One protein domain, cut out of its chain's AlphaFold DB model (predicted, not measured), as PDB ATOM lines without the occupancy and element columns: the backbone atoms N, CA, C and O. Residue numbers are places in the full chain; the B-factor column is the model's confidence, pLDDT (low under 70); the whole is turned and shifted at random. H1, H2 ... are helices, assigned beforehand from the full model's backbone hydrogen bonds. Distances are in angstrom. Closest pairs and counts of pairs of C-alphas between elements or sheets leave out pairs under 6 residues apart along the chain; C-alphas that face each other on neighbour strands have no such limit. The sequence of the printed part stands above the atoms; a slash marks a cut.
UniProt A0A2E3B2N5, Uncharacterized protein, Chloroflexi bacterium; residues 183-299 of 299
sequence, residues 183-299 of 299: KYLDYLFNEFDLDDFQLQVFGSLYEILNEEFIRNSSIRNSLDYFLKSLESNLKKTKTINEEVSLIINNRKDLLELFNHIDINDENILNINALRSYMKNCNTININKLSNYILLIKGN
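This is residues 183 to 299 of the 299 residues of an uncharacterized protein of Chloroflexi bacterium (UniProt A0A2E3B2N5). Four helices make a row, H3, H2, H5 and H4, with H2 and H5 packed as its core, while H1 and H6 lie over one side of that row. The long link of residues 233 to 250 runs round the outside from H3 at one end to H4 at the other, and residues 211 to 218 stick out, 216 to 218 of them in H3. The printed part has 117 residues with six named helices, H1 to H6 in chain order, and no named strand; the class is all helix. It is compact, with a radius of gyration of the C-alphas of 14.6 A and spans of 42 by 29 by 25 A.

H3, residues 216 to 232, is near H2, residues 196 to 209, with 14 pairs of C-alphas within 10 A. H2 and H5, residues 265 to 280, touch, the closest C-alphas being Gly 203 and Ala 273 at 4.0 A; their tilt of 36 degrees is only just steep. H1, residues 183 to 191, and H2 form a hairpin but only just touch, with 3 pairs of C-alphas within 8 A, the closest Leu 185 and Tyr 206 at 7.5 A. H4, residues 251 to 259, and H5 form a hairpin, with C-alphas 251 and 275 closest at 5.9 A. H6, residues 286 to 298, and H5 form a hairpin that only just touches, with 3 pairs within 8 A, the closest C-alphas 267 and 296 at 6.5 A. Every O i to N i+4 pair is within hydrogen-bond range in H1, H3, H5 and H6, against 9 of 10 in H2 and 0 of 5 in H4, where 6 of 6 O i to N i+3 pairs are.

H3 is 24.6 A long, H5 22.5 A and H2 20.0 A. H1 begins at C-alpha 183 (55.750, -10.419, -108.749), and H6 ends at C-alpha 298 (64.337, -26.130, -84.949).

The C-alphas farthest apart, Ile 214 and Glu 243, are 44.9 A apart. The printed part has no cut; the link from H3 to H4 is long. Residues 238 to 247 and 298 to 299 have pLDDT under 70.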
ATOM      1  N   LYS A 183      55.364 -11.560-109.599       87.12
ATOM      2  CA  LYS A 183      55.750 -10.419-108.749       87.12
ATOM      3  C   LYS A 183      54.830 -10.222-107.546       87.12
ATOM      4  O   LYS A 183      55.289  -9.808-106.487       87.12
ATOM      5  N   TYR A 184      53.541 -10.495-107.712       89.62
ATOM      6  CA  TYR A 184      52.594 -10.411-106.610       89.62
ATOM      7  C   TYR A 184      52.753 -11.605-105.662       89.62
ATOM      8  O   TYR A 184      52.719 -11.420-104.450       89.62
ATOM      9  N   LEU A 185      53.043 -12.804-106.181       92.38
ATOM     10  CA  LEU A 185      53.380 -13.948-105.328       92.38
ATOM     11  C   LEU A 185      54.688 -13.722-104.545       92.38
ATOM     12  O   LEU A 185      54.744 -14.048-103.360       92.38
ATOM     13  N   ASP A 186      55.696 -13.096-105.167       93.06
ATOM     14  CA  ASP A 186      56.936 -12.665-104.506       93.06
ATOM     15  C   ASP A 186      56.631 -11.694-103.359       93.06
ATOM     16  O   ASP A 186      57.144 -11.863-102.254       93.06
ATOM     17  N   TYR A 187      55.771 -10.697-103.599       92.06
ATOM     18  CA  TYR A 187      55.310  -9.769-102.565       92.06
ATOM     19  C   TYR A 187      54.660 -10.515-101.392       92.06
ATOM     20  O   TYR A 187      55.093 -10.345-100.253       92.06
ATOM     21  N   LEU A 188      53.690 -11.395-101.658       91.94
ATOM     22  CA  LEU A 188      53.010 -12.142-100.599       91.94
ATOM     23  C   LEU A 188      53.982 -13.032 -99.802       91.94
ATOM     24  O   LEU A 188      53.917 -13.082 -98.578       91.94
ATOM     25  N   PHE A 189      54.919 -13.703-100.474       93.19
ATOM     26  CA  PHE A 189      55.909 -14.545 -99.799       93.19
ATOM     27  C   PHE A 189      56.840 -13.729 -98.891       93.19
ATOM     28  O   PHE A 189      57.235 -14.184 -97.819       93.19
ATOM     29  N   ASN A 190      57.200 -12.518 -99.315       91.12
ATOM     30  CA  ASN A 190      58.127 -11.660 -98.585       91.12
ATOM     31  C   ASN A 190      57.485 -10.989 -97.365       91.12
ATOM     32  O   ASN A 190      58.133 -10.883 -96.324       91.12
ATOM     33  N   GLU A 191      56.231 -10.555 -97.489       90.25
ATOM     34  CA  GLU A 191      55.563  -9.712 -96.488       90.25
ATOM     35  C   GLU A 191      54.811 -10.489 -95.399       90.25
ATOM     36  O   GLU A 191      54.474  -9.920 -94.354       90.25
ATOM     37  N   PHE A 192      54.518 -11.772 -95.628       91.69
ATOM     38  CA  PHE A 192      53.669 -12.565 -94.743       91.69
ATOM     39  C   PHE A 192      54.390 -13.777 -94.156       91.69
ATOM     40  O   PHE A 192      55.231 -14.408 -94.795       91.69
ATOM     41  N   ASP A 193      54.065 -14.110 -92.908       89.12
ATOM     42  CA  ASP A 193      54.521 -15.332 -92.255       89.12
ATOM     43  C   ASP A 193      53.598 -16.478 -92.644       89.12
ATOM     44  O   ASP A 193      52.414 -16.487 -92.305       89.12
ATOM     45  N   LEU A 194      54.172 -17.421 -93.381       92.94
ATOM     46  CA  LEU A 194      53.530 -18.659 -93.798       92.94
ATOM     47  C   LEU A 194      53.811 -19.755 -92.768       92.94
ATOM     48  O   LEU A 194      54.970 -19.942 -92.395       92.94
ATOM     49  N   ASP A 195      52.774 -20.477 -92.351       92.81
ATOM     50  CA  ASP A 195      52.939 -21.796 -91.729       92.81
ATOM     51  C   ASP A 195      53.381 -22.851 -92.766       92.81
ATOM     52  O   ASP A 195      53.491 -22.557 -93.959       92.81
ATOM     53  N   ASP A 196      53.649 -24.085 -92.332       93.50
ATOM     54  CA  ASP A 196      54.151 -25.155 -93.208       93.50
ATOM     55  C   ASP A 196      53.188 -25.477 -94.355       93.50
ATOM     56  O   ASP A 196      53.596 -25.645 -95.508       93.50
ATOM     57  N   PHE A 197      51.883 -25.495 -94.079       94.00
ATOM     58  CA  PHE A 197      50.873 -25.735 -95.105       94.00
ATOM     59  C   PHE A 197      50.862 -24.605 -96.141       94.00
ATOM     60  O   PHE A 197      50.914 -24.861 -97.347       94.00
ATOM     61  N   GLN A 198      50.846 -23.353 -95.687       95.25
ATOM     62  CA  GLN A 198      50.887 -22.174 -96.546       95.25
ATOM     63  C   GLN A 198      52.183 -22.128 -97.360       95.25
ATOM     64  O   GLN A 198      52.134 -21.882 -98.564       95.25
ATOM     65  N   LEU A 199      53.333 -22.441 -96.760       96.44
ATOM     66  CA  LEU A 199      54.616 -22.528 -97.458       96.44
ATOM     67  C   LEU A 199      54.554 -23.542 -98.610       96.44
ATOM     68  O   LEU A 199      54.964 -23.240 -99.734       96.44
ATOM     69  N   GLN A 200      53.992 -24.725 -98.360       97.12
ATOM     70  CA  GLN A 200      53.818 -25.767 -99.374       97.12
ATOM     71  C   GLN A 200      52.866 -25.343-100.501       97.12
ATOM     72  O   GLN A 200      53.127 -25.634-101.676       97.12
ATOM     73  N   VAL A 201      51.783 -24.631-100.165       96.88
ATOM     74  CA  VAL A 201      50.858 -24.041-101.146       96.88
ATOM     75  C   VAL A 201      51.603 -23.037-102.020       96.88
ATOM     76  O   VAL A 201      51.590 -23.180-103.241       96.88
ATOM     77  N   PHE A 202      52.347 -22.102-101.425       97.06
ATOM     78  CA  PHE A 202      53.176 -21.140-102.158       97.06
ATOM     79  C   PHE A 202      54.171 -21.826-103.093       97.06
ATOM     80  O   PHE A 202      54.261 -21.461-104.265       97.06
ATOM     81  N   GLY A 203      54.869 -22.860-102.619       97.25
ATOM     82  CA  GLY A 203      55.774 -23.655-103.447       97.25
ATOM     83  C   GLY A 203      55.096 -24.221-104.699       97.25
ATOM     84  O   GLY A 203      55.679 -24.170-105.781       97.25
ATOM     85  N   SER A 204      53.858 -24.705-104.578       97.56
ATOM     86  CA  SER A 204      53.078 -25.216-105.716       97.56
ATOM     87  C   SER A 204      52.620 -24.092-106.650       97.56
ATOM     88  O   SER A 204      52.753 -24.215-107.865       97.56
ATOM     89  N   LEU A 205      52.157 -22.966-106.099       97.12
ATOM     90  CA  LEU A 205      51.726 -21.794-106.871       97.12
ATOM     91  C   LEU A 205      52.860 -21.219-107.730       97.12
ATOM     92  O   LEU A 205      52.633 -20.883-108.890       97.12
ATOM     93  N   TYR A 206      54.087 -21.158-107.201       97.00
ATOM     94  CA  TYR A 206      55.263 -20.729-107.962       97.00
ATOM     95  C   TYR A 206      55.529 -21.610-109.187       97.00
ATOM     96  O   TYR A 206      55.928 -21.102-110.236       97.00
ATOM     97  N   GLU A 207      55.338 -22.924-109.066       97.06
ATOM     98  CA  GLU A 207      55.509 -23.838-110.196       97.06
ATOM     99  C   GLU A 207      54.358 -23.702-111.197       97.06
ATOM    100  O   GLU A 207      54.615 -23.526-112.383       97.06
ATOM    101  N   ILE A 208      53.110 -23.688-110.720       96.94
ATOM    102  CA  ILE A 208      51.905 -23.533-111.550       96.94
ATOM    103  C   ILE A 208      51.950 -22.230-112.354       96.94
ATOM    104  O   ILE A 208      51.630 -22.219-113.541       96.94
ATOM    105  N   LEU A 209      52.381 -21.123-111.741       94.00
ATOM    106  CA  LEU A 209      52.484 -19.837-112.428       94.00
ATOM    107  C   LEU A 209      53.480 -19.855-113.597       94.00
ATOM    108  O   LEU A 209      53.334 -19.039-114.509       94.00
ATOM    109  N   ASN A 210      54.447 -20.770-113.597       92.75
ATOM    110  CA  ASN A 210      55.442 -20.924-114.657       92.75
ATOM    111  C   ASN A 210      55.124 -22.069-115.631       92.75
ATOM    112  O   ASN A 210      55.910 -22.320-116.541       92.75
ATOM    113  N   GLU A 211      53.991 -22.750-115.461       94.56
ATOM    114  CA  GLU A 211      53.577 -23.856-116.320       94.56
ATOM    115  C   GLU A 211      52.663 -23.370-117.461       94.56
ATOM    116  O   GLU A 211      51.847 -22.447-117.305       94.56
ATOM    117  N   GLU A 212      52.795 -24.012-118.624       93.56
ATOM    118  CA  GLU A 212      51.930 -23.804-119.784       93.56
ATOM    119  C   GLU A 212      50.836 -24.875-119.828       93.56
ATOM    120  O   GLU A 212      51.094 -26.046-120.097       93.56
ATOM    121  N   PHE A 213      49.594 -24.459-119.586       95.12
ATOM    122  CA  PHE A 213      48.432 -25.348-119.602       95.12
ATOM    123  C   PHE A 213      47.661 -25.262-120.915       95.12
ATOM    124  O   PHE A 213      47.620 -24.216-121.566       95.12
ATOM    125  N   ILE A 214      46.930 -26.320-121.256       93.38
ATOM    126  CA  ILE A 214      45.966 -26.259-122.354       93.38
ATOM    127  C   ILE A 214      44.769 -25.376-121.961       93.38
ATOM    128  O   ILE A 214      44.261 -24.596-122.766       93.38
ATOM    129  N   ARG A 215      44.359 -25.435-120.690       93.44
ATOM    130  CA  ARG A 215      43.309 -24.608-120.075       93.44
ATOM    131  C   ARG A 215      43.855 -23.338-119.416       93.44
ATOM    132  O   ARG A 215      43.290 -22.865-118.431       93.44
ATOM    133  N   ASN A 216      44.943 -22.770-119.945       93.31
ATOM    134  CA  ASN A 216      45.671 -21.673-119.298       93.31
ATOM    135  C   ASN A 216      44.764 -20.498-118.901       93.31
ATOM    136  O   ASN A 216      44.824 -20.053-117.766       93.31
ATOM    137  N   SER A 217      43.869 -20.026-119.775       92.06
ATOM    138  CA  SER A 217      42.987 -18.899-119.427       92.06
ATOM    139  C   SER A 217      42.110 -19.182-118.203       92.06
ATOM    140  O   SER A 217      41.990 -18.330-117.330       92.06
ATOM    141  N   SER A 218      41.515 -20.374-118.125       92.50
ATOM    142  CA  SER A 218      40.624 -20.751-117.027       92.50
ATOM    143  C   SER A 218      41.391 -20.993-115.728       92.50
ATOM    144  O   SER A 218      41.013 -20.455-114.693       92.50
ATOM    145  N   ILE A 219      42.518 -21.709-115.798       94.50
ATOM    146  CA  ILE A 219      43.399 -21.936-114.644       94.50
ATOM    147  C   ILE A 219      43.898 -20.611-114.067       94.50
ATOM    148  O   ILE A 219      43.851 -20.430-112.856       94.50
ATOM    149  N   ARG A 220      44.329 -19.666-114.913       91.75
ATOM    150  CA  ARG A 220      44.808 -18.353-114.454       91.75
ATOM    151  C   ARG A 220      43.704 -17.560-113.764       91.75
ATOM    152  O   ARG A 220      43.933 -17.050-112.678       91.75
ATOM    153  N   ASN A 221      42.497 -17.541-114.328       89.50
ATOM    154  CA  ASN A 221      41.364 -16.862-113.698       89.50
ATOM    155  C   ASN A 221      41.028 -17.454-112.315       89.50
ATOM    156  O   ASN A 221      40.805 -16.706-111.365       89.50
ATOM    157  N   SER A 222      41.006 -18.785-112.186       91.44
ATOM    158  CA  SER A 222      40.733 -19.449-110.903       91.44
ATOM    159  C   SER A 222      41.862 -19.233-109.890       91.44
ATOM    160  O   SER A 222      41.606 -18.996-108.711       91.44
ATOM    161  N   LEU A 223      43.112 -19.258-110.352       91.56
ATOM    162  CA  LEU A 223      44.292 -18.976-109.542       91.56
ATOM    163  C   LEU A 223      44.274 -17.553-108.974       91.56
ATOM    164  O   LEU A 223      44.584 -17.362-107.799       91.56
ATOM    165  N   ASP A 224      43.890 -16.566-109.782       88.69
ATOM    166  CA  ASP A 224      43.813 -15.178-109.334       88.69
ATOM    167  C   ASP A 224      42.801 -15.018-108.179       88.69
ATOM    168  O   ASP A 224      43.056 -14.300-107.210       88.69
ATOM    169  N   TYR A 225      41.666 -15.730-108.242       86.44
ATOM    170  CA  TYR A 225      40.689 -15.784-107.149       86.44
ATOM    171  C   TYR A 225      41.271 -16.451-105.894       86.44
ATOM    172  O   TYR A 225      41.162 -15.909-104.792       86.44
ATOM    173  N   PHE A 226      41.928 -17.601-106.068       91.31
ATOM    174  CA  PHE A 226      42.553 -18.345-104.975       91.31
ATOM    175  C   PHE A 226      43.587 -17.503-104.224       91.31
ATOM    176  O   PHE A 226      43.571 -17.461-102.998       91.31
ATOM    177  N   LEU A 227      44.460 -16.791-104.940       89.69
ATOM    178  CA  LEU A 227      45.525 -15.985-104.336       89.69
ATOM    179  C   LEU A 227      44.989 -14.825-103.496       89.69
ATOM    180  O   LEU A 227      45.535 -14.540-102.432       89.69
ATOM    181  N   LYS A 228      43.892 -14.199-103.925       85.38
ATOM    182  CA  LYS A 228      43.238 -13.135-103.154       85.38
ATOM    183  C   LYS A 228      42.591 -13.656-101.874       85.38
ATOM    184  O   LYS A 228      42.709 -13.021-100.827       85.38
ATOM    185  N   SER A 229      41.939 -14.817-101.940       86.25
ATOM    186  CA  SER A 229      41.415 -15.467-100.734       86.25
ATOM    187  C   SER A 229      42.540 -15.968 -99.821       86.25
ATOM    188  O   SER A 229      42.435 -15.911 -98.599       86.25
ATOM    189  N   LEU A 230      43.664 -16.409-100.388       88.31
ATOM    190  CA  LEU A 230      44.834 -16.771 -99.598       88.31
ATOM    191  C   LEU A 230      45.376 -15.551 -98.844       88.31
ATOM    192  O   LEU A 230      45.530 -15.641 -97.629       88.31
ATOM    193  N   GLU A 231      45.590 -14.412 -99.521       88.44
ATOM    194  CA  GLU A 231      46.090 -13.163 -98.914       88.44
ATOM    195  C   GLU A 231      45.251 -12.725 -97.706       88.44
ATOM    196  O   GLU A 231      45.819 -12.355 -96.677       88.44
ATOM    197  N   SER A 232      43.918 -12.810 -97.790       84.69
ATOM    198  CA  SER A 232      43.022 -12.396 -96.697       84.69
ATOM    199  C   SER A 232      43.233 -13.194 -95.401       84.69
ATOM    200  O   SER A 232      42.950 -12.692 -94.311       84.69
ATOM    201  N   ASN A 233      43.779 -14.409 -95.510       84.56
ATOM    202  CA  ASN A 233      44.053 -15.317 -94.402       84.56
ATOM    203  C   ASN A 233      45.515 -15.270 -93.911       84.56
ATOM    204  O   ASN A 233      45.846 -15.918 -92.911       84.56
ATOM    205  N   LEU A 234      46.399 -14.524 -94.582       88.62
ATOM    206  CA  LEU A 234      47.813 -14.442 -94.215       88.62
ATOM    207  C   LEU A 234      48.059 -13.463 -93.059       88.62
ATOM    208  O   LEU A 234      47.433 -12.410 -92.930       88.62
ATOM    209  N   LYS A 235      49.047 -13.788 -92.217       85.81
ATOM    210  CA  LYS A 235      49.504 -12.920 -91.122       85.81
ATOM    211  C   LYS A 235      50.760 -12.172 -91.548       85.81
ATOM    212  O   LYS A 235      51.704 -12.781 -92.038       85.81
ATOM    213  N   LYS A 236      50.785 -10.852 -91.355       81.88
ATOM    214  CA  LYS A 236      51.963 -10.033 -91.682       81.88
ATOM    215  C   LYS A 236      53.183 -10.452 -90.868       81.88
ATOM    216  O   LYS A 236      53.057 -10.735 -89.674       81.88
ATOM    217  N   THR A 237      54.346 -10.413 -91.511       74.38
ATOM    218  CA  THR A 237      55.610 -10.824 -90.908       74.38
ATOM    219  C   THR A 237      56.008  -9.964 -89.721       74.38
ATOM    220  O   THR A 237      56.042  -8.734 -89.804       74.38
ATOM    221  N   LYS A 238      56.381 -10.617 -88.616       67.12
ATOM    222  CA  LYS A 238      57.166  -9.963 -87.563       67.12
ATOM    223  C   LYS A 238      58.636 -10.069 -87.945       67.12
ATOM    224  O   LYS A 238      59.163 -11.167 -88.062       67.12
ATOM    225  N   THR A 239      59.296  -8.939 -88.169       55.47
ATOM    226  CA  THR A 239      60.712  -8.909 -88.553       55.47
ATOM    227  C   THR A 239      61.560  -9.607 -87.484       55.47
ATOM    228  O   THR A 239      61.667  -9.110 -86.363       55.47
ATOM    229  N   ILE A 240      62.154 -10.752 -87.822       56.78
ATOM    230  CA  ILE A 240      63.173 -11.410 -86.999       56.78
ATOM    231  C   ILE A 240      64.526 -11.055 -87.619       56.78
ATOM    232  O   ILE A 240      64.831 -11.465 -88.736       56.78
ATOM    233  N   ASN A 241      65.300 -10.239 -86.903       50.59
ATOM    234  CA  ASN A 241      66.676  -9.882 -87.249       50.59
ATOM    235  C   ASN A 241      67.634 -10.858 -86.554       50.59
ATOM    236  O   ASN A 241      68.331 -10.473 -85.618       50.59
ATOM    237  N   GLU A 242      67.642 -12.120 -86.971       56.62
ATOM    238  CA  GLU A 242      68.700 -13.047 -86.565       56.62
ATOM    239  C   GLU A 242      69.724 -13.168 -87.698       56.62
ATOM    240  O   GLU A 242      69.376 -13.395 -88.856       56.62
ATOM    241  N   GLU A 243      71.001 -12.959 -87.370       51.28
ATOM    242  CA  GLU A 243      72.109 -13.178 -88.300       51.28
ATOM    243  C   GLU A 243      72.227 -14.676 -88.591       51.28
ATOM    244  O   GLU A 243      72.703 -15.461 -87.769       51.28
ATOM    245  N   VAL A 244      71.780 -15.084 -89.779       55.47
ATOM    246  CA  VAL A 244      71.852 -16.482 -90.204       55.47
ATOM    247  C   VAL A 244      73.207 -16.774 -90.844       55.47
ATOM    248  O   VAL A 244      73.609 -16.142 -91.817       55.47
ATOM    249  N   SER A 245      73.899 -17.780 -90.309       56.25
ATOM    250  CA  SER A 245      75.219 -18.238 -90.766       56.25
ATOM    251  C   SER A 245      75.176 -19.295 -91.880       56.25
ATOM    252  O   SER A 245      76.222 -19.641 -92.431       56.25
ATOM    253  N   LEU A 246      73.994 -19.811 -92.245       63.22
ATOM    254  CA  LEU A 246      73.844 -20.723 -93.383       63.22
ATOM    255  C   LEU A 246      73.664 -19.955 -94.689       63.22
ATOM    256  O   LEU A 246      72.611 -19.379 -94.961       63.22
ATOM    257  N   ILE A 247      74.697 -20.017 -95.519       66.94
ATOM    258  CA  ILE A 247      74.692 -19.447 -96.860       66.94
ATOM    259  C   ILE A 247      74.169 -20.514 -97.831       66.94
ATOM    260  O   ILE A 247      74.917 -21.395 -98.250       66.94
ATOM    261  N   ILE A 248      72.885 -20.436 -98.190       78.19
ATOM    262  CA  ILE A 248      72.320 -21.180 -99.326       78.19
ATOM    263  C   ILE A 248      72.490 -20.313-100.571       78.19
ATOM    264  O   ILE A 248      71.789 -19.318-100.746       78.19
ATOM    265  N   ASN A 249      73.438 -20.679-101.432       79.25
ATOM    266  CA  ASN A 249      73.739 -19.938-102.657       79.25
ATOM    267  C   ASN A 249      72.937 -20.459-103.848       79.25
ATOM    268  O   ASN A 249      72.657 -19.723-104.793       79.25
ATOM    269  N   ASN A 250      72.607 -21.748-103.845       88.00
ATOM    270  CA  ASN A 250      71.902 -22.390-104.940       88.00
ATOM    271  C   ASN A 250      70.961 -23.499-104.436       88.00
ATOM    272  O   ASN A 250      71.012 -23.927-103.289       88.00
ATOM    273  N   ARG A 251      70.088 -23.989-105.324       91.19
ATOM    274  CA  ARG A 251      69.069 -24.995-104.977       91.19
ATOM    275  C   ARG A 251      69.655 -26.327-104.507       91.19
ATOM    276  O   ARG A 251      69.006 -27.003-103.721       91.19
ATOM    277  N   LYS A 252      70.838 -26.724-104.986       91.69
ATOM    278  CA  LYS A 252      71.498 -27.970-104.572       91.69
ATOM    279  C   LYS A 252      71.943 -27.899-103.109       91.69
ATOM    280  O   LYS A 252      71.901 -28.923-102.439       91.69
ATOM    281  N   ASP A 253      72.256 -26.706-102.601       90.44
ATOM    282  CA  ASP A 253      72.628 -26.503-101.194       90.44
ATOM    283  C   ASP A 253      71.465 -26.833-100.233       90.44
ATOM    284  O   ASP A 253      71.705 -27.163 -99.076       90.44
ATOM    285  N   LEU A 254      70.207 -26.833-100.703       92.44
ATOM    286  CA  LEU A 254      69.058 -27.297 -99.910       92.44
ATOM    287  C   LEU A 254      69.162 -28.781 -99.534       92.44
ATOM    288  O   LEU A 254      68.603 -29.187 -98.519       92.44
ATOM    289  N   LEU A 255      69.868 -29.597-100.327       92.00
ATOM    290  CA  LEU A 255      70.037 -31.023-100.031       92.00
ATOM    291  C   LEU A 255      70.884 -31.254 -98.775       92.00
ATOM    292  O   LEU A 255      70.656 -32.230 -98.066       92.00
ATOM    293  N   GLU A 256      71.810 -30.342 -98.472       88.50
ATOM    294  CA  GLU A 256      72.648 -30.413 -97.270       88.50
ATOM    295  C   GLU A 256      71.829 -30.249 -95.983       88.50
ATOM    296  O   GLU A 256      72.257 -30.680 -94.914       88.50
ATOM    297  N   LEU A 257      70.622 -29.676 -96.061       89.62
ATOM    298  CA  LEU A 257      69.742 -29.551 -94.899       89.62
ATOM    299  C   LEU A 257      69.377 -30.920 -94.320       89.62
ATOM    300  O   LEU A 257      69.378 -31.063 -93.101       89.62
ATOM    301  N   PHE A 258      69.186 -31.937 -95.165       89.44
ATOM    302  CA  PHE A 258      68.862 -33.305 -94.736       89.44
ATOM    303  C   PHE A 258      70.001 -34.027 -94.004       89.44
ATOM    304  O   PHE A 258      69.785 -35.112 -93.475       89.44
ATOM    305  N   ASN A 259      71.204 -33.447 -93.954       86.44
ATOM    306  CA  ASN A 259      72.297 -33.948 -93.115       86.44
ATOM    307  C   ASN A 259      72.208 -33.431 -91.668       86.44
ATOM    308  O   ASN A 259      72.969 -33.867 -90.805       86.44
ATOM    309  N   HIS A 260      71.314 -32.475 -91.405       86.88
ATOM    310  CA  HIS A 260      71.228 -31.741 -90.144       86.88
ATOM    311  C   HIS A 260      69.832 -31.740 -89.519       86.88
ATOM    312  O   HIS A 260      69.674 -31.163 -88.447       86.88
ATOM    313  N   ILE A 261      68.845 -32.337 -90.185       89.69
ATOM    314  CA  ILE A 261      67.457 -32.413 -89.726       89.69
ATOM    315  C   ILE A 261      66.948 -33.841 -89.868       89.69
ATOM    316  O   ILE A 261      67.468 -34.615 -90.679       89.69
ATOM    317  N   ASP A 262      65.879 -34.152 -89.143       90.69
ATOM    318  CA  ASP A 262      65.173 -35.410 -89.325       90.69
ATOM    319  C   ASP A 262      64.468 -35.445 -90.684       90.69
ATOM    320  O   ASP A 262      63.799 -34.498 -91.113       90.69
ATOM    321  N   ILE A 263      64.616 -36.574 -91.377       92.44
ATOM    322  CA  ILE A 263      63.942 -36.811 -92.650       92.44
ATOM    323  C   ILE A 263      62.535 -37.313 -92.342       92.44
ATOM    324  O   ILE A 263      62.346 -38.456 -91.928       92.44
ATOM    325  N   ASN A 264      61.559 -36.439 -92.552       92.31
ATOM    326  CA  ASN A 264      60.138 -36.727 -92.426       92.31
ATOM    327  C   ASN A 264      59.351 -36.045 -93.562       92.31
ATOM    328  O   ASN A 264      59.894 -35.210 -94.294       92.31
ATOM    329  N   ASP A 265      58.078 -36.415 -93.709       92.50
ATOM    330  CA  ASP A 265      57.189 -35.913 -94.760       92.50
ATOM    331  C   ASP A 265      57.103 -34.379 -94.794       92.50
ATOM    332  O   ASP A 265      57.192 -33.767 -95.858       92.50
ATOM    333  N   GLU A 266      56.980 -33.748 -93.628       93.94
ATOM    334  CA  GLU A 266      56.842 -32.299 -93.488       93.94
ATOM    335  C   GLU A 266      58.101 -31.560 -93.954       93.94
ATOM    336  O   GLU A 266      58.032 -30.705 -94.841       93.94
ATOM    337  N   ASN A 267      59.272 -31.957 -93.452       94.75
ATOM    338  CA  ASN A 267      60.559 -31.377 -93.828       94.75
ATOM    339  C   ASN A 267      60.851 -31.567 -95.322       94.75
ATOM    340  O   ASN A 267      61.325 -30.642 -95.987       94.75
ATOM    341  N   ILE A 268      60.518 -32.735 -95.882       95.62
ATOM    342  CA  ILE A 268      60.623 -33.008 -97.323       95.62
ATOM    343  C   ILE A 268      59.777 -32.020 -98.133       95.62
ATOM    344  O   ILE A 268      60.262 -31.435 -99.108       95.62
ATOM    345  N   LEU A 269      58.517 -31.822 -97.743       96.56
ATOM    346  CA  LEU A 269      57.588 -30.949 -98.456       96.56
ATOM    347  C   LEU A 269      57.971 -29.472 -98.321       96.56
ATOM    348  O   LEU A 269      57.952 -28.753 -99.324       96.56
ATOM    349  N   ASN A 270      58.379 -29.039 -97.131       96.88
ATOM    350  CA  ASN A 270      58.820 -27.674 -96.865       96.88
ATOM    351  C   ASN A 270      60.091 -27.327 -97.648       96.88
ATOM    352  O   ASN A 270      60.144 -26.303 -98.332       96.88
ATOM    353  N   ILE A 271      61.098 -28.206 -97.644       96.50
ATOM    354  CA  ILE A 271      62.327 -27.988 -98.421       96.50
ATOM    355  C   ILE A 271      62.027 -27.983 -99.926       96.50
ATOM    356  O   ILE A 271      62.555 -27.144-100.663       96.50
ATOM    357  N   ASN A 272      61.144 -28.865-100.403       97.44
ATOM    358  CA  ASN A 272      60.721 -28.851-101.803       97.44
ATOM    359  C   ASN A 272      59.975 -27.554-102.172       97.44
ATOM    360  O   ASN A 272      60.157 -27.047-103.279       97.44
ATOM    361  N   ALA A 273      59.194 -26.977-101.256       97.75
ATOM    362  CA  ALA A 273      58.549 -25.684-101.461       97.75
ATOM    363  C   ALA A 273      59.574 -24.544-101.590       97.75
ATOM    364  O   ALA A 273      59.487 -23.748-102.528       97.75
ATOM    365  N   LEU A 274      60.608 -24.520-100.738       97.12
ATOM    366  CA  LEU A 274      61.723 -23.569-100.856       97.12
ATOM    367  C   LEU A 274      62.496 -23.754-102.169       97.12
ATOM    368  O   LEU A 274      62.825 -22.774-102.841       97.12
ATOM    369  N   ARG A 275      62.722 -24.999-102.606       96.75
ATOM    370  CA  ARG A 275      63.309 -25.298-103.925       96.75
ATOM    371  C   ARG A 275      62.460 -24.721-105.058       96.75
ATOM    372  O   ARG A 275      63.018 -24.202-106.030       96.75
ATOM    373  N   SER A 276      61.138 -24.858-104.982       97.44
ATOM    374  CA  SER A 276      60.207 -24.307-105.970       97.44
ATOM    375  C   SER A 276      60.250 -22.786-106.001       97.44
ATOM    376  O   SER A 276      60.369 -22.222-107.085       97.44
ATOM    377  N   TYR A 277      60.247 -22.135-104.837       96.62
ATOM    378  CA  TYR A 277      60.428 -20.689-104.721       96.62
ATOM    379  C   TYR A 277      61.736 -20.232-105.382       96.62
ATOM    380  O   TYR A 277      61.716 -19.450-106.331       96.62
ATOM    381  N   MET A 278      62.874 -20.810-104.979       95.81
ATOM    382  CA  MET A 278      64.193 -20.469-105.531       95.81
ATOM    383  C   MET A 278      64.306 -20.683-107.047       95.81
ATOM    384  O   MET A 278      65.146 -20.062-107.690       95.81
ATOM    385  N   LYS A 279      63.520 -21.601-107.627       95.44
ATOM    386  CA  LYS A 279      63.517 -21.862-109.076       95.44
ATOM    387  C   LYS A 279      62.743 -20.796-109.859       95.44
ATOM    388  O   LYS A 279      63.102 -20.539-111.002       95.44
ATOM    389  N   ASN A 280      61.670 -20.268-109.277       95.62
ATOM    390  CA  ASN A 280      60.564 -19.665-110.025       95.62
ATOM    391  C   ASN A 280      60.228 -18.221-109.611       95.62
ATOM    392  O   ASN A 280      59.436 -17.580-110.299       95.62
ATOM    393  N   CYS A 281      60.766 -17.722-108.496       94.19
ATOM    394  CA  CYS A 281      60.604 -16.323-108.088       94.19
ATOM    395  C   CYS A 281      61.343 -15.364-109.031       94.19
ATOM    396  O   CYS A 281      62.310 -15.751-109.692       94.19
ATOM    397  N   ASN A 282      60.934 -14.089-109.068       92.88
ATOM    398  CA  ASN A 282      61.691 -13.089-109.833       92.88
ATOM    399  C   ASN A 282      62.958 -12.650-109.102       92.88
ATOM    400  O   ASN A 282      63.962 -12.304-109.725       92.88
ATOM    401  N   THR A 283      62.909 -12.573-107.774       89.81
ATOM    402  CA  THR A 283      64.042 -12.158-106.944       89.81
ATOM    403  C   THR A 283      64.008 -12.915-105.628       89.81
ATOM    404  O   THR A 283      63.042 -12.828-104.874       89.81
ATOM    405  N   ILE A 284      65.087 -13.650-105.353       91.00
ATOM    406  CA  ILE A 284      65.219 -14.439-104.129       91.00
ATOM    407  C   ILE A 284      65.404 -13.493-102.939       91.00
ATOM    408  O   ILE A 284      66.380 -12.744-102.869       91.00
ATOM    409  N   ASN A 285      64.501 -13.578-101.968       90.75
ATOM    410  CA  ASN A 285      64.652 -12.957-100.662       90.75
ATOM    411  C   ASN A 285      65.432 -13.898 -99.741       90.75
ATOM    412  O   ASN A 285      64.868 -14.789 -99.104       90.75
ATOM    413  N   ILE A 286      66.749 -13.692 -99.694       87.75
ATOM    414  CA  ILE A 286      67.677 -14.530 -98.925       87.75
ATOM    415  C   ILE A 286      67.305 -14.535 -97.439       87.75
ATOM    416  O   ILE A 286      67.280 -15.598 -96.835       87.75
ATOM    417  N   ASN A 287      66.930 -13.388 -96.868       85.94
ATOM    418  CA  ASN A 287      66.578 -13.301 -95.449       85.94
ATOM    419  C   ASN A 287      65.340 -14.148 -95.126       85.94
ATOM    420  O   ASN A 287      65.341 -14.915 -94.165       85.94
ATOM    421  N   LYS A 288      64.292 -14.057 -95.955       87.88
ATOM    422  CA  LYS A 288      63.070 -14.850 -95.763       87.88
ATOM    423  C   LYS A 288      63.339 -16.347 -95.935       87.88
ATOM    424  O   LYS A 288      62.868 -17.148 -95.133       87.88
ATOM    425  N   LEU A 289      64.135 -16.713 -96.940       90.19
ATOM    426  CA  LEU A 289      64.575 -18.091 -97.166       90.19
ATOM    427  C   LEU A 289      65.340 -18.641 -95.950       90.19
ATOM    428  O   LEU A 289      65.012 -19.717 -95.455       90.19
ATOM    429  N   SER A 290      66.315 -17.885 -95.441       87.12
ATOM    430  CA  SER A 290      67.105 -18.230 -94.257       87.12
ATOM    431  C   SER A 290      66.239 -18.441 -93.013       87.12
ATOM    432  O   SER A 290      66.465 -19.405 -92.283       87.12
ATOM    433  N   ASN A 291      65.210 -17.615 -92.808       86.75
ATOM    434  CA  ASN A 291      64.282 -17.775 -91.686       86.75
ATOM    435  C   ASN A 291      63.515 -19.104 -91.755       86.75
ATOM    436  O   ASN A 291      63.446 -19.819 -90.758       86.75
ATOM    437  N   TYR A 292      63.000 -19.482 -92.928       90.25
ATOM    438  CA  TYR A 292      62.324 -20.775 -93.086       90.25
ATOM    439  C   TYR A 292      63.256 -21.961 -92.859       90.25
ATOM    440  O   TYR A 292      62.864 -22.946 -92.241       90.25
ATOM    441  N   ILE A 293      64.508 -21.862 -93.305       88.25
ATOM    442  CA  ILE A 293      65.510 -22.906 -93.070       88.25
ATOM    443  C   ILE A 293      65.777 -23.090 -91.574       88.25
ATOM    444  O   ILE A 293      65.935 -24.221 -91.122       88.25
ATOM    445  N   LEU A 294      65.835 -22.000 -90.803       84.06
ATOM    446  CA  LEU A 294      66.004 -22.084 -89.354       84.06
ATOM    447  C   LEU A 294      64.800 -22.732 -88.669       84.06
ATOM    448  O   LEU A 294      65.002 -23.587 -87.813       84.06
ATOM    449  N   LEU A 295      63.577 -22.372 -89.070       85.62
ATOM    450  CA  LEU A 295      62.359 -22.986 -88.533       85.62
ATOM    451  C   LEU A 295      62.343 -24.500 -88.776       85.62
ATOM    452  O   LEU A 295      62.119 -25.261 -87.844       85.62
ATOM    453  N   ILE A 296      62.696 -24.934 -89.990       85.38
ATOM    454  CA  ILE A 296      62.797 -26.359 -90.349       85.38
ATOM    455  C   ILE A 296      63.866 -27.087 -89.516       85.38
ATOM    456  O   ILE A 296      63.712 -28.262 -89.219       85.38
ATOM    457  N   LYS A 297      64.961 -26.414 -89.139       77.75
ATOM    458  CA  LYS A 297      66.015 -27.002 -88.290       77.75
ATOM    459  C   LYS A 297      65.660 -27.064 -86.806       77.75
ATOM    460  O   LYS A 297      66.308 -27.807 -86.075       77.75
ATOM    461  N   GLY A 298      64.746 -26.210 -86.351       68.88
ATOM    462  CA  GLY A 298      64.337 -26.130 -84.949       68.88
ATOM    463  C   GLY A 298      63.281 -27.163 -84.550       68.88
ATOM    464  O   GLY A 298      63.092 -27.369 -83.350       68.88
ATOM    465  N   ASN A 299      62.623 -27.777 -85.536       56.19
ATOM    466  CA  ASN A 299      61.620 -28.833 -85.389       56.19
ATOM    467  C   ASN A 299      62.253 -30.219 -85.536       56.19
ATOM    468  O   ASN A 299      61.828 -31.116 -84.775       56.19
TER     469      ASN A 299